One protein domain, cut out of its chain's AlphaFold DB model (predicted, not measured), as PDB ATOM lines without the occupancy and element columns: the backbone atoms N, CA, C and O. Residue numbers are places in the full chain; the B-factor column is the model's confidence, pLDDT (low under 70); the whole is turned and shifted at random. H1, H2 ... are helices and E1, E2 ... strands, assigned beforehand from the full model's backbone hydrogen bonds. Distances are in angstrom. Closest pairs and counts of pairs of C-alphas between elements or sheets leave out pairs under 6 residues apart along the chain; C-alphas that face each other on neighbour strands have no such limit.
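What this domain is: This is residues 659 to 742 of the 792 residues of an uncharacterized protein of Marinobacter sp (UniProt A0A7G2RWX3). Two small strand hairpins, E1 with E2 and E3 with E4, are tied together by the long unnamed stretch of residues 710 to 727, which pairs briefly with E1 and then with E4. From the end of that stretch the longest helix, H3, runs away to one end of the domain, with the short helix H1 side by side with it; the short helix H2 lies in the chain between the two hairpins. The printed part has 84 residues, with three named helices and four named strands in the order H1, E1, E2, H2, E3, E4, H3, the strands making two antiparallel sheets of two. The class is mixed, helices and strands; the whole is compact, with a radius of gyration of the C-alphas of 12.4 A, and only just elongated, spanning 40 by 26 by 21 A.

How they stand to each other: Begin at H1, residues 659 to 664, which touches H3, residues 728 to 741, at a shallow tilt of 32 degrees, opposite ways; their closest C-alphas are those of Ala 664 and Leu 731, 5.2 A apart. Next look at E1, residues 676 to 679, and E2, residues 686 to 689: this hairpin is antiparallel at 139 degrees, with N 678 and O 687 2.9 A apart, within hydrogen-bond range. H2, residues 691 to 695, is close to H1 but not clearly touching, the closest C-alphas, of Phe 661 and Leu 694, being 7.8 A apart. E3, residues 698 to 702, and E4, residues 705 to 709, form the second hairpin, antiparallel at 141 degrees, with N 707 and O 700 2.7 A apart. Both E1 and E2 are apart from E3 and E4. Further on, residues 717 to 718 pair antiparallel with 678 to 679 of E1, and residues 725 to 726 with 706 to 707 of E4. In H1, H2 and H3 every O i to N i+4 pair is within hydrogen-bond range.

Where its parts are: Find C-alpha 659 at (269.418, 252.989, 378.141), where H1 begins its 8.6 A. E1 is 10.1 A long, E2 9.3 A and H2 6.0 A. E3 starts at C-alpha 698, (255.091, 263.401, 380.939), and is 13.0 A long; E4 is 12.9 A. H3 runs 19.8 A to C-alpha 741 at (274.245, 248.003, 391.117).

The domain as a whole: The two C-alphas farthest apart are those of Thr 683 and Ile 740, 39.7 A. The printed part has no cut. The links from H1 to E1, 11 residues, and from E4 to H3, 18 residues, are long. The mean pLDDT of the printed part is 87.1; look for values under 70 at residues 671 to 674.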
ATOM      1  N   ALA A 659     269.439 254.425 378.398       89.38
ATOM      2  CA  ALA A 659     269.418 252.989 378.141       89.38
ATOM      3  C   ALA A 659     268.210 252.286 378.783       89.38
ATOM      4  O   ALA A 659     267.658 251.355 378.193       89.38
ATOM      5  N   SER A 660     267.782 252.730 379.970       92.38
ATOM      6  CA  SER A 660     266.577 252.216 380.632       92.38
ATOM      7  C   SER A 660     265.319 252.579 379.842       92.38
ATOM      8  O   SER A 660     264.512 251.694 379.567       92.38
ATOM      9  N   PHE A 661     265.197 253.833 379.390       92.25
ATOM     10  CA  PHE A 661     264.102 254.247 378.508       92.25
ATOM     11  C   PHE A 661     264.107 253.467 377.194       92.25
ATOM     12  O   PHE A 661     263.091 252.890 376.823       92.25
ATOM     13  N   ALA A 662     265.254 253.377 376.513       90.38
ATOM     14  CA  ALA A 662     265.362 252.670 375.239       90.38
ATOM     15  C   ALA A 662     264.963 251.188 375.348       90.38
ATOM     16  O   ALA A 662     264.401 250.642 374.401       90.38
ATOM     17  N   ALA A 663     265.232 250.544 376.489       89.62
ATOM     18  CA  ALA A 663     264.814 249.170 376.757       89.62
ATOM     19  C   ALA A 663     263.311 249.035 377.057       89.62
ATOM     20  O   ALA A 663     262.734 247.999 376.740       89.62
ATOM     21  N   ALA A 664     262.700 250.060 377.656       92.94
ATOM     22  CA  ALA A 664     261.278 250.086 377.991       92.94
ATOM     23  C   ALA A 664     260.378 250.469 376.803       92.94
ATOM     24  O   ALA A 664     259.187 250.174 376.829       92.94
ATOM     25  N   VAL A 665     260.913 251.115 375.757       93.44
ATOM     26  CA  VAL A 665     260.141 251.457 374.552       93.44
ATOM     27  C   VAL A 665     259.679 250.191 373.825       93.44
ATOM     28  O   VAL A 665     260.481 249.384 373.345       93.44
ATOM     29  N   ILE A 666     258.365 250.055 373.675       90.44
ATOM     30  CA  ILE A 666     257.730 248.962 372.946       90.44
ATOM     31  C   ILE A 666     258.036 249.125 371.460       90.44
ATOM     32  O   ILE A 666     257.766 250.166 370.865       90.44
ATOM     33  N   ASN A 667     258.587 248.073 370.849       86.12
ATOM     34  CA  ASN A 667     259.022 248.061 369.450       86.12
ATOM     35  C   ASN A 667     260.105 249.105 369.112       86.12
ATOM     36  O   ASN A 667     260.110 249.628 367.998       86.12
ATOM     37  N   ASN A 668     261.041 249.386 370.031       82.56
ATOM     38  CA  ASN A 668     262.158 250.288 369.741       82.56
ATOM     39  C   ASN A 668     262.944 249.825 368.488       82.56
ATOM     40  O   ASN A 668     263.506 248.721 368.498       82.56
ATOM     41  N   PRO A 669     263.010 250.632 367.409       73.50
ATOM     42  CA  PRO A 669     263.758 250.272 366.208       73.50
ATOM     43  C   PRO A 669     265.274 250.204 366.454       73.50
ATOM     44  O   PRO A 669     265.967 249.452 365.763       73.50
ATOM     45  N   ASP A 670     265.795 250.929 367.453       75.94
ATOM     46  CA  ASP A 670     267.198 250.849 367.861       75.94
ATOM     47  C   ASP A 670     267.426 249.701 368.860       75.94
ATOM     48  O   ASP A 670     267.323 249.843 370.079       75.94
ATOM     49  N   GLN A 671     267.825 248.541 368.333       67.38
ATOM     50  CA  GLN A 671     268.152 247.362 369.144       67.38
ATOM     51  C   GLN A 671     269.434 247.512 369.977       67.38
ATOM     52  O   GLN A 671     269.743 246.630 370.783       67.38
ATOM     53  N   THR A 672     270.218 248.579 369.780       69.94
ATOM     54  CA  THR A 672     271.443 248.802 370.561       69.94
ATOM     55  C   THR A 672     271.152 249.339 371.960       69.94
ATOM     56  O   THR A 672     272.023 249.246 372.828       69.94
ATOM     57  N   GLY A 673     269.940 249.865 372.189       64.69
ATOM     58  CA  GLY A 673     269.522 250.455 373.462       64.69
ATOM     59  C   GLY A 673     270.304 251.717 373.828       64.69
ATOM     60  O   GLY A 673     270.375 252.062 375.004       64.69
ATOM     61  N   SER A 674     270.955 252.355 372.849       69.38
ATOM     62  CA  SER A 674     271.834 253.505 373.081       69.38
ATOM     63  C   SER A 674     271.223 254.834 372.646       69.38
ATOM     64  O   SER A 674     271.683 255.879 373.101       69.38
ATOM     65  N   THR A 675     270.170 254.804 371.826       76.75
ATOM     66  CA  THR A 675     269.431 255.990 371.399       76.75
ATOM     67  C   THR A 675     267.930 255.717 371.317       76.75
ATOM     68  O   THR A 675     267.488 254.583 371.145       76.75
ATOM     69  N   ILE A 676     267.133 256.778 371.447       83.50
ATOM     70  CA  ILE A 676     265.732 256.784 371.032       83.50
ATOM     71  C   ILE A 676     265.642 257.823 369.918       83.50
ATOM     72  O   ILE A 676     265.653 259.030 370.166       83.50
ATOM     73  N   GLU A 677     265.646 257.359 368.671       82.94
ATOM     74  CA  GLU A 677     265.426 258.232 367.523       82.94
ATOM     75  C   GLU A 677     263.936 258.509 367.361       82.94
ATOM     76  O   GLU A 677     263.108 257.594 367.363       82.94
ATOM     77  N   GLY A 678     263.588 259.776 367.179       83.69
ATOM     78  CA  GLY A 678     262.207 260.147 366.966       83.69
ATOM     79  C   GLY A 678     262.024 261.373 366.111       83.69
ATOM     80  O   GLY A 678     262.972 261.956 365.590       83.69
ATOM     81  N   ARG A 679     260.764 261.741 365.916       83.12
ATOM     82  CA  ARG A 679     260.363 262.860 365.076       83.12
ATOM     83  C   ARG A 679     259.803 263.985 365.934       83.12
ATOM     84  O   ARG A 679     258.795 263.808 366.612       83.12
ATOM     85  N   SER A 680     260.427 265.161 365.848       79.31
ATOM     86  CA  SER A 680     259.940 266.379 366.501       79.31
ATOM     87  C   SER A 680     258.493 266.659 366.095       79.31
ATOM     88  O   SER A 680     258.196 266.828 364.911       79.31
ATOM     89  N   SER A 681     257.596 266.754 367.076       71.00
ATOM     90  CA  SER A 681     256.178 267.060 366.855       71.00
ATOM     91  C   SER A 681     255.949 268.473 366.290       71.00
ATOM     92  O   SER A 681     254.894 268.748 365.718       71.00
ATOM     93  N   ALA A 682     256.932 269.372 366.430       75.88
ATOM     94  CA  ALA A 682     256.871 270.751 365.949       75.88
ATOM     95  C   ALA A 682     257.397 270.921 364.515       75.88
ATOM     96  O   ALA A 682     256.832 271.699 363.749       75.88
ATOM     97  N   THR A 683     258.477 270.222 364.149       82.12
ATOM     98  CA  THR A 683     259.172 270.424 362.861       82.12
ATOM     99  C   THR A 683     259.046 269.244 361.903       82.12
ATOM    100  O   THR A 683     259.300 269.397 360.711       82.12
ATOM    101  N   GLY A 684     258.661 268.064 362.395       79.69
ATOM    102  CA  GLY A 684     258.664 266.828 361.614       79.69
ATOM    103  C   GLY A 684     260.066 266.287 361.305       79.69
ATOM    104  O   GLY A 684     260.178 265.287 360.597       79.69
ATOM    105  N   GLU A 685     261.125 266.916 361.822       87.00
ATOM    106  CA  GLU A 685     262.507 266.472 361.636       87.00
ATOM    107  C   GLU A 685     262.835 265.300 362.564       87.00
ATOM    108  O   GLU A 685     262.430 265.280 363.732       87.00
ATOM    109  N   THR A 686     263.592 264.334 362.042       84.88
ATOM    110  CA  THR A 686     264.149 263.247 362.847       84.88
ATOM    111  C   THR A 686     265.269 263.795 363.729       84.88
ATOM    112  O   THR A 686     266.255 264.326 363.215       84.88
ATOM    113  N   LYS A 687     265.134 263.651 365.047       86.81
ATOM    114  CA  LYS A 687     266.170 263.943 366.040       86.81
ATOM    115  C   LYS A 687     266.293 262.776 367.019       86.81
ATOM    116  O   LYS A 687     265.306 262.117 367.333       86.81
ATOM    117  N   SER A 688     267.494 262.523 367.524       87.75
ATOM    118  CA  SER A 688     267.650 261.661 368.698       87.75
ATOM    119  C   SER A 688     267.144 262.423 369.920       87.75
ATOM    120  O   SER A 688     267.590 263.549 370.149       87.75
ATOM    121  N   TYR A 689     266.222 261.836 370.681       89.56
ATOM    122  CA  TYR A 689     265.848 262.385 371.983       89.56
ATOM    123  C   TYR A 689     267.006 262.157 372.953       89.56
ATOM    124  O   TYR A 689     267.548 261.049 373.039       89.56
ATOM    125  N   ASN A 690     267.432 263.218 373.635       89.75
ATOM    126  CA  ASN A 690     268.392 263.101 374.726       89.75
ATOM    127  C   ASN A 690     267.678 262.659 376.011       89.75
ATOM    128  O   ASN A 690     266.461 262.495 376.042       89.75
ATOM    129  N   ILE A 691     268.446 262.407 377.069       89.94
ATOM    130  CA  ILE A 691     267.854 261.965 378.330       89.94
ATOM    131  C   ILE A 691     267.000 263.067 378.963       89.94
ATOM    132  O   ILE A 691     265.963 262.759 379.532       89.94
ATOM    133  N   GLU A 692     267.382 264.333 378.784       90.62
ATOM    134  CA  GLU A 692     266.608 265.478 379.260       90.62
ATOM    135  C   GLU A 692     265.221 265.534 378.592       90.62
ATOM    136  O   GLU A 692     264.225 265.603 379.299       90.62
ATOM    137  N   ASP A 693     265.130 265.357 377.262       89.06
ATOM    138  CA  ASP A 693     263.854 265.285 376.523       89.06
ATOM    139  C   ASP A 693     262.910 264.203 377.103       89.06
ATOM    140  O   ASP A 693     261.693 264.360 377.061       89.06
ATOM    141  N   LEU A 694     263.459 263.087 377.604       90.38
ATOM    142  CA  LEU A 694     262.694 261.941 378.115       90.38
ATOM    143  C   LEU A 694     262.369 262.046 379.610       90.38
ATOM    144  O   LEU A 694     261.344 261.523 380.039       90.38
ATOM    145  N   GLN A 695     263.232 262.690 380.397       90.56
ATOM    146  CA  GLN A 695     263.015 262.944 381.824       90.56
ATOM    147  C   GLN A 695     262.049 264.110 382.052       90.56
ATOM    148  O   GLN A 695     261.274 264.066 383.004       90.56
ATOM    149  N   ASP A 696     262.049 265.097 381.153       88.94
ATOM    150  CA  ASP A 696     261.076 266.194 381.132       88.94
ATOM    151  C   ASP A 696     259.734 265.755 380.509       88.94
ATOM    152  O   ASP A 696     258.730 266.462 380.600       88.94
ATOM    153  N   ALA A 697     259.683 264.577 379.872       89.56
ATOM    154  CA  ALA A 697     258.451 264.045 379.313       89.56
ATOM    155  C   ALA A 697     257.458 263.657 380.417       89.56
ATOM    156  O   ALA A 697     257.782 262.985 381.395       89.56
ATOM    157  N   SER A 698     256.192 263.989 380.189       90.94
ATOM    158  CA  SER A 698     255.091 263.401 380.939       90.94
ATOM    159  C   SER A 698     254.709 262.052 380.353       90.94
ATOM    160  O   SER A 698     255.053 261.697 379.222       90.94
ATOM    161  N   LEU A 699     253.932 261.306 381.123       91.44
ATOM    162  CA  LEU A 699     253.325 260.066 380.684       91.44
ATOM    163  C   LEU A 699     251.843 260.265 380.384       91.44
ATOM    164  O   LEU A 699     251.194 261.191 380.874       91.44
ATOM    165  N   MET A 700     251.299 259.351 379.597       89.19
ATOM    166  CA  MET A 700     249.883 259.264 379.290       89.19
ATOM    167  C   MET A 700     249.522 257.794 379.122       89.19
ATOM    168  O   MET A 700     250.076 257.123 378.255       89.19
ATOM    169  N   ARG A 701     248.634 257.267 379.965       87.50
ATOM    170  CA  ARG A 701     248.292 255.840 379.946       87.50
ATOM    171  C   ARG A 701     247.563 255.474 378.646       87.50
ATOM    172  O   ARG A 701     246.607 256.144 378.267       87.50
ATOM    173  N   VAL A 702     248.016 254.413 377.985       88.06
ATOM    174  CA  VAL A 702     247.409 253.812 376.790       88.06
ATOM    175  C   VAL A 702     247.351 252.307 377.033       88.06
ATOM    176  O   VAL A 702     248.380 251.631 377.008       88.06
ATOM    177  N   ASP A 703     246.149 251.800 377.305       86.19
ATOM    178  CA  ASP A 703     245.911 250.434 377.782       86.19
ATOM    179  C   ASP A 703     246.741 250.129 379.055       86.19
ATOM    180  O   ASP A 703     246.621 250.834 380.067       86.19
ATOM    181  N   ASP A 704     247.604 249.112 378.998       86.50
ATOM    182  CA  ASP A 704     248.507 248.705 380.086       86.50
ATOM    183  C   ASP A 704     249.892 249.377 380.007       86.50
ATOM    184  O   ASP A 704     250.783 249.083 380.798       86.50
ATOM    185  N   ASN A 705     250.095 250.282 379.046       93.12
ATOM    186  CA  ASN A 705     251.376 250.942 378.795       93.12
ATOM    187  C   ASN A 705     251.248 252.468 378.868       93.12
ATOM    188  O   ASN A 705     250.175 253.017 379.125       93.12
ATOM    189  N   TYR A 706     252.356 253.175 378.644       93.50
ATOM    190  CA  TYR A 706     252.405 254.627 378.795       93.50
ATOM    191  C   TYR A 706     253.031 255.274 377.574       93.50
ATOM    192  O   TYR A 706     254.140 254.955 377.176       93.50
ATOM    193  N   MET A 707     252.324 256.212 376.970       93.25
ATOM    194  CA  MET A 707     252.845 257.047 375.904       93.25
ATOM    195  C   MET A 707     253.652 258.202 376.501       93.25
ATOM    196  O   MET A 707     253.200 258.848 377.446       93.25
ATOM    197  N   LEU A 708     254.830 258.474 375.936       92.06
ATOM    198  CA  LEU A 708     255.617 259.659 376.278       92.06
ATOM    199  C   LEU A 708     254.998 260.890 375.618       92.06
ATOM    200  O   LEU A 708     254.734 260.893 374.411       92.06
ATOM    201  N   VAL A 709     254.808 261.956 376.390       89.75
ATOM    202  CA  VAL A 709     254.146 263.186 375.942       89.75
ATOM    203  C   VAL A 709     254.961 264.402 376.363       89.75
ATOM    204  O   VAL A 709     255.300 264.556 377.533       89.75
ATOM    205  N   GLY A 710     255.266 265.281 375.408       88.25
ATOM    206  CA  GLY A 710     256.016 266.508 375.677       88.25
ATOM    207  C   GLY A 710     255.192 267.556 376.424       88.25
ATOM    208  O   GLY A 710     253.980 267.405 376.626       88.25
ATOM    209  N   ASP A 711     255.824 268.668 376.789       85.25
ATOM    210  CA  ASP A 711     255.162 269.791 377.470       85.25
ATOM    211  C   ASP A 711     253.955 270.331 376.696       85.25
ATOM    212  O   ASP A 711     252.932 270.659 377.296       85.25
ATOM    213  N   ASP A 712     254.010 270.308 375.360       82.88
ATOM    214  CA  ASP A 712     252.934 270.754 374.465       82.88
ATOM    215  C   ASP A 712     251.756 269.766 374.335       82.88
ATOM    216  O   ASP A 712     250.866 269.971 373.506       82.88
ATOM    217  N   ASN A 713     251.737 268.711 375.158       82.88
ATOM    218  CA  ASN A 713     250.766 267.613 375.146       82.88
ATOM    219  C   ASN A 713     250.746 266.799 373.852       82.88
ATOM    220  O   ASN A 713     249.782 266.074 373.596       82.88
ATOM    221  N   LYS A 714     251.792 266.892 373.024       86.62
ATOM    222  CA  LYS A 714     251.918 266.020 371.859       86.62
ATOM    223  C   LYS A 714     252.745 264.789 372.200       86.62
ATOM    224  O   LYS A 714     253.746 264.906 372.913       86.62
ATOM    225  N   PRO A 715     252.372 263.617 371.660       89.50
ATOM    226  CA  PRO A 715     253.190 262.432 371.805       89.50
ATOM    227  C   PRO A 715     254.590 262.656 371.238       89.50
ATOM    228  O   PRO A 715     254.761 263.263 370.172       89.50
ATOM    229  N   PHE A 716     255.587 262.106 371.919       90.19
ATOM    230  CA  PHE A 716     256.863 261.826 371.281       90.19
ATOM    231  C   PHE A 716     256.613 260.769 370.211       90.19
ATOM    232  O   PHE A 716     255.968 259.760 370.481       90.19
ATOM    233  N   HIS A 717     257.090 261.003 368.992       90.62
ATOM    234  CA  HIS A 717     256.955 260.036 367.905       90.62
ATOM    235  C   HIS A 717     258.297 259.372 367.613       90.62
ATOM    236  O   HIS A 717     259.333 260.037 367.699       90.62
ATOM    237  N   ASP A 718     258.270 258.094 367.245       89.31
ATOM    238  CA  ASP A 718     259.399 257.356 366.684       89.31
ATOM    239  C   ASP A 718     259.750 257.875 365.269       89.31
ATOM    240  O   ASP A 718     259.106 258.774 364.714       89.31
ATOM    241  N   ILE A 719     260.785 257.303 364.650       85.94
ATOM    242  CA  ILE A 719     261.212 257.660 363.284       85.94
ATOM    243  C   ILE A 719     260.140 257.415 362.207       85.94
ATOM    244  O   ILE A 719     260.175 258.053 361.148       85.94
ATOM    245  N   ASN A 720     259.188 256.517 362.471       85.50
ATOM    246  CA  ASN A 720     258.092 256.161 361.573       85.50
ATOM    247  C   ASN A 720     256.863 257.061 361.774       85.50
ATOM    248  O   ASN A 720     255.917 256.982 360.991       85.50
ATOM    249  N   GLY A 721     256.880 257.936 362.782       86.31
ATOM    250  CA  GLY A 721     255.742 258.772 363.137       86.31
ATOM    251  C   GLY A 721     254.697 258.055 363.992       86.31
ATOM    252  O   GLY A 721     253.576 258.548 364.071       86.31
ATOM    253  N   ASN A 722     255.028 256.925 364.621       89.81
ATOM    254  CA  ASN A 722     254.181 256.296 365.633       89.81
ATOM    255  C   ASN A 722     254.490 256.892 367.011       89.81
ATOM    256  O   ASN A 722     255.653 257.185 367.280       89.81
ATOM    257  N   PRO A 723     253.508 257.043 367.909       92.31
ATOM    258  CA  PRO A 723     253.784 257.449 369.280       92.31
ATOM    259  C   PRO A 723     254.723 256.478 370.003       92.31
ATOM    260  O   PRO A 723     254.603 255.261 369.859       92.31
ATOM    261  N   ILE A 724     255.639 257.015 370.804       93.00
ATOM    262  CA  ILE A 724     256.542 256.226 371.640       93.00
ATOM    263  C   ILE A 724     255.776 255.767 372.874       93.00
ATOM    264  O   ILE A 724     255.386 256.577 373.716       93.00
ATOM    265  N   ILE A 725     255.586 254.455 372.968       94.12
ATOM    266  CA  ILE A 725     254.938 253.781 374.089       94.12
ATOM    267  C   ILE A 725     256.016 253.055 374.893       94.12
ATOM    268  O   ILE A 725     256.839 252.343 374.319       94.12
ATOM    269  N   ILE A 726     256.012 253.234 376.209       95.19
ATOM    270  CA  ILE A 726     256.904 252.584 377.162       95.19
ATOM    271  C   ILE A 726     256.136 251.602 378.052       95.19
ATOM    272  O   ILE A 726     255.011 251.868 378.484       95.19
ATOM    273  N   ASP A 727     256.787 250.485 378.354       95.56
ATOM    274  CA  ASP A 727     256.419 249.576 379.434       95.56
ATOM    275  C   ASP A 727     257.013 250.120 380.746       95.56
ATOM    276  O   ASP A 727     258.226 250.066 380.989       95.56
ATOM    277  N   LEU A 728     256.157 250.688 381.599       95.31
ATOM    278  CA  LEU A 728     256.585 251.289 382.865       95.31
ATOM    279  C   LEU A 728     257.098 250.238 383.863       95.31
ATOM    280  O   LEU A 728     257.946 250.555 384.701       95.31
ATOM    281  N   GLN A 729     256.649 248.985 383.760       95.31
ATOM    282  CA  GLN A 729     257.100 247.894 384.622       95.31
ATOM    283  C   GLN A 729     258.521 247.455 384.252       95.31
ATOM    284  O   GLN A 729     259.357 247.224 385.139       95.31
ATOM    285  N   GLU A 730     258.837 247.399 382.957       95.00
ATOM    286  CA  GLU A 730     260.214 247.207 382.491       95.00
ATOM    287  C   GLU A 730     261.093 248.388 382.926       95.00
ATOM    288  O   GLU A 730     262.170 248.173 383.491       95.00
ATOM    289  N   LEU A 731     260.623 249.631 382.759       94.94
ATOM    290  CA  LEU A 731     261.376 250.819 383.174       94.94
ATOM    291  C   LEU A 731     261.683 250.807 384.681       94.94
ATOM    292  O   LEU A 731     262.832 251.007 385.082       94.94
ATOM    293  N   LYS A 732     260.691 250.471 385.513       94.94
ATOM    294  CA  LYS A 732     260.854 250.272 386.960       94.94
ATOM    295  C   LYS A 732     261.896 249.203 387.273       94.94
ATOM    296  O   LYS A 732     262.800 249.438 388.073       94.94
ATOM    297  N   THR A 733     261.824 248.049 386.611       94.31
ATOM    298  CA  THR A 733     262.777 246.943 386.811       94.31
ATOM    299  C   THR A 733     264.217 247.389 386.530       94.31
ATOM    300  O   THR A 733     265.158 247.034 387.255       94.31
ATOM    301  N   ARG A 734     264.412 248.214 385.494       92.00
ATOM    302  CA  ARG A 734     265.717 248.799 385.153       92.00
ATOM    303  C   ARG A 734     266.178 249.814 386.186       92.00
ATOM    304  O   ARG A 734     267.326 249.732 386.624       92.00
ATOM    305  N   TYR A 735     265.294 250.711 386.609       92.25
ATOM    306  CA  TYR A 735     265.563 251.688 387.660       92.25
ATOM    307  C   TYR A 735     265.992 251.015 388.976       92.25
ATOM    308  O   TYR A 735     267.028 251.361 389.549       92.25
ATOM    309  N   GLU A 736     265.275 249.985 389.422       91.38
ATOM    310  CA  GLU A 736     265.628 249.223 390.625       91.38
ATOM    311  C   GLU A 736     266.988 248.523 390.478       91.38
ATOM    312  O   GLU A 736     267.823 248.555 391.388       91.38
ATOM    313  N   THR A 737     267.262 247.947 389.304       90.44
ATOM    314  CA  THR A 737     268.564 247.336 388.994       90.44
ATOM    315  C   THR A 737     269.691 248.374 389.068       90.44
ATOM    316  O   THR A 737     270.729 248.123 389.685       90.44
ATOM    317  N   GLN A 738     269.486 249.564 388.499       87.56
ATOM    318  CA  GLN A 738     270.428 250.684 388.559       87.56
ATOM    319  C   GLN A 738     270.657 251.156 390.001       87.56
ATOM    320  O   GLN A 738     271.796 251.416 390.393       87.56
ATOM    321  N   LYS A 739     269.607 251.211 390.827       87.12
ATOM    322  CA  LYS A 739     269.695 251.576 392.249       87.12
ATOM    323  C   LYS A 739     270.534 250.580 393.056       87.12
ATOM    324  O   LYS A 739     271.284 250.988 393.942       87.12
ATOM    325  N   ILE A 740     270.442 249.285 392.742       87.94
ATOM    326  CA  ILE A 740     271.180 248.218 393.437       87.94
ATOM    327  C   ILE A 740     272.649 248.155 392.994       87.94
ATOM    328  O   ILE A 740     273.538 247.984 393.833       87.94
ATOM    329  N   TYR A 741     272.918 248.265 391.691       85.12
ATOM    330  CA  TYR A 741     274.245 248.003 391.117       85.12
ATOM    331  C   TYR A 741     275.028 249.267 390.712       85.12
ATOM    332  O   TYR A 741     276.203 249.157 390.351       85.12
ATOM    333  N   GLY A 742     274.423 250.455 390.823       75.44
ATOM    334  CA  GLY A 742     274.948 251.720 390.299       75.44
ATOM    335  C   GLY A 742     274.681 251.886 388.798       75.44
ATOM    336  O   GLY A 742     274.226 250.960 388.129       75.44
TER     337      GLY A 742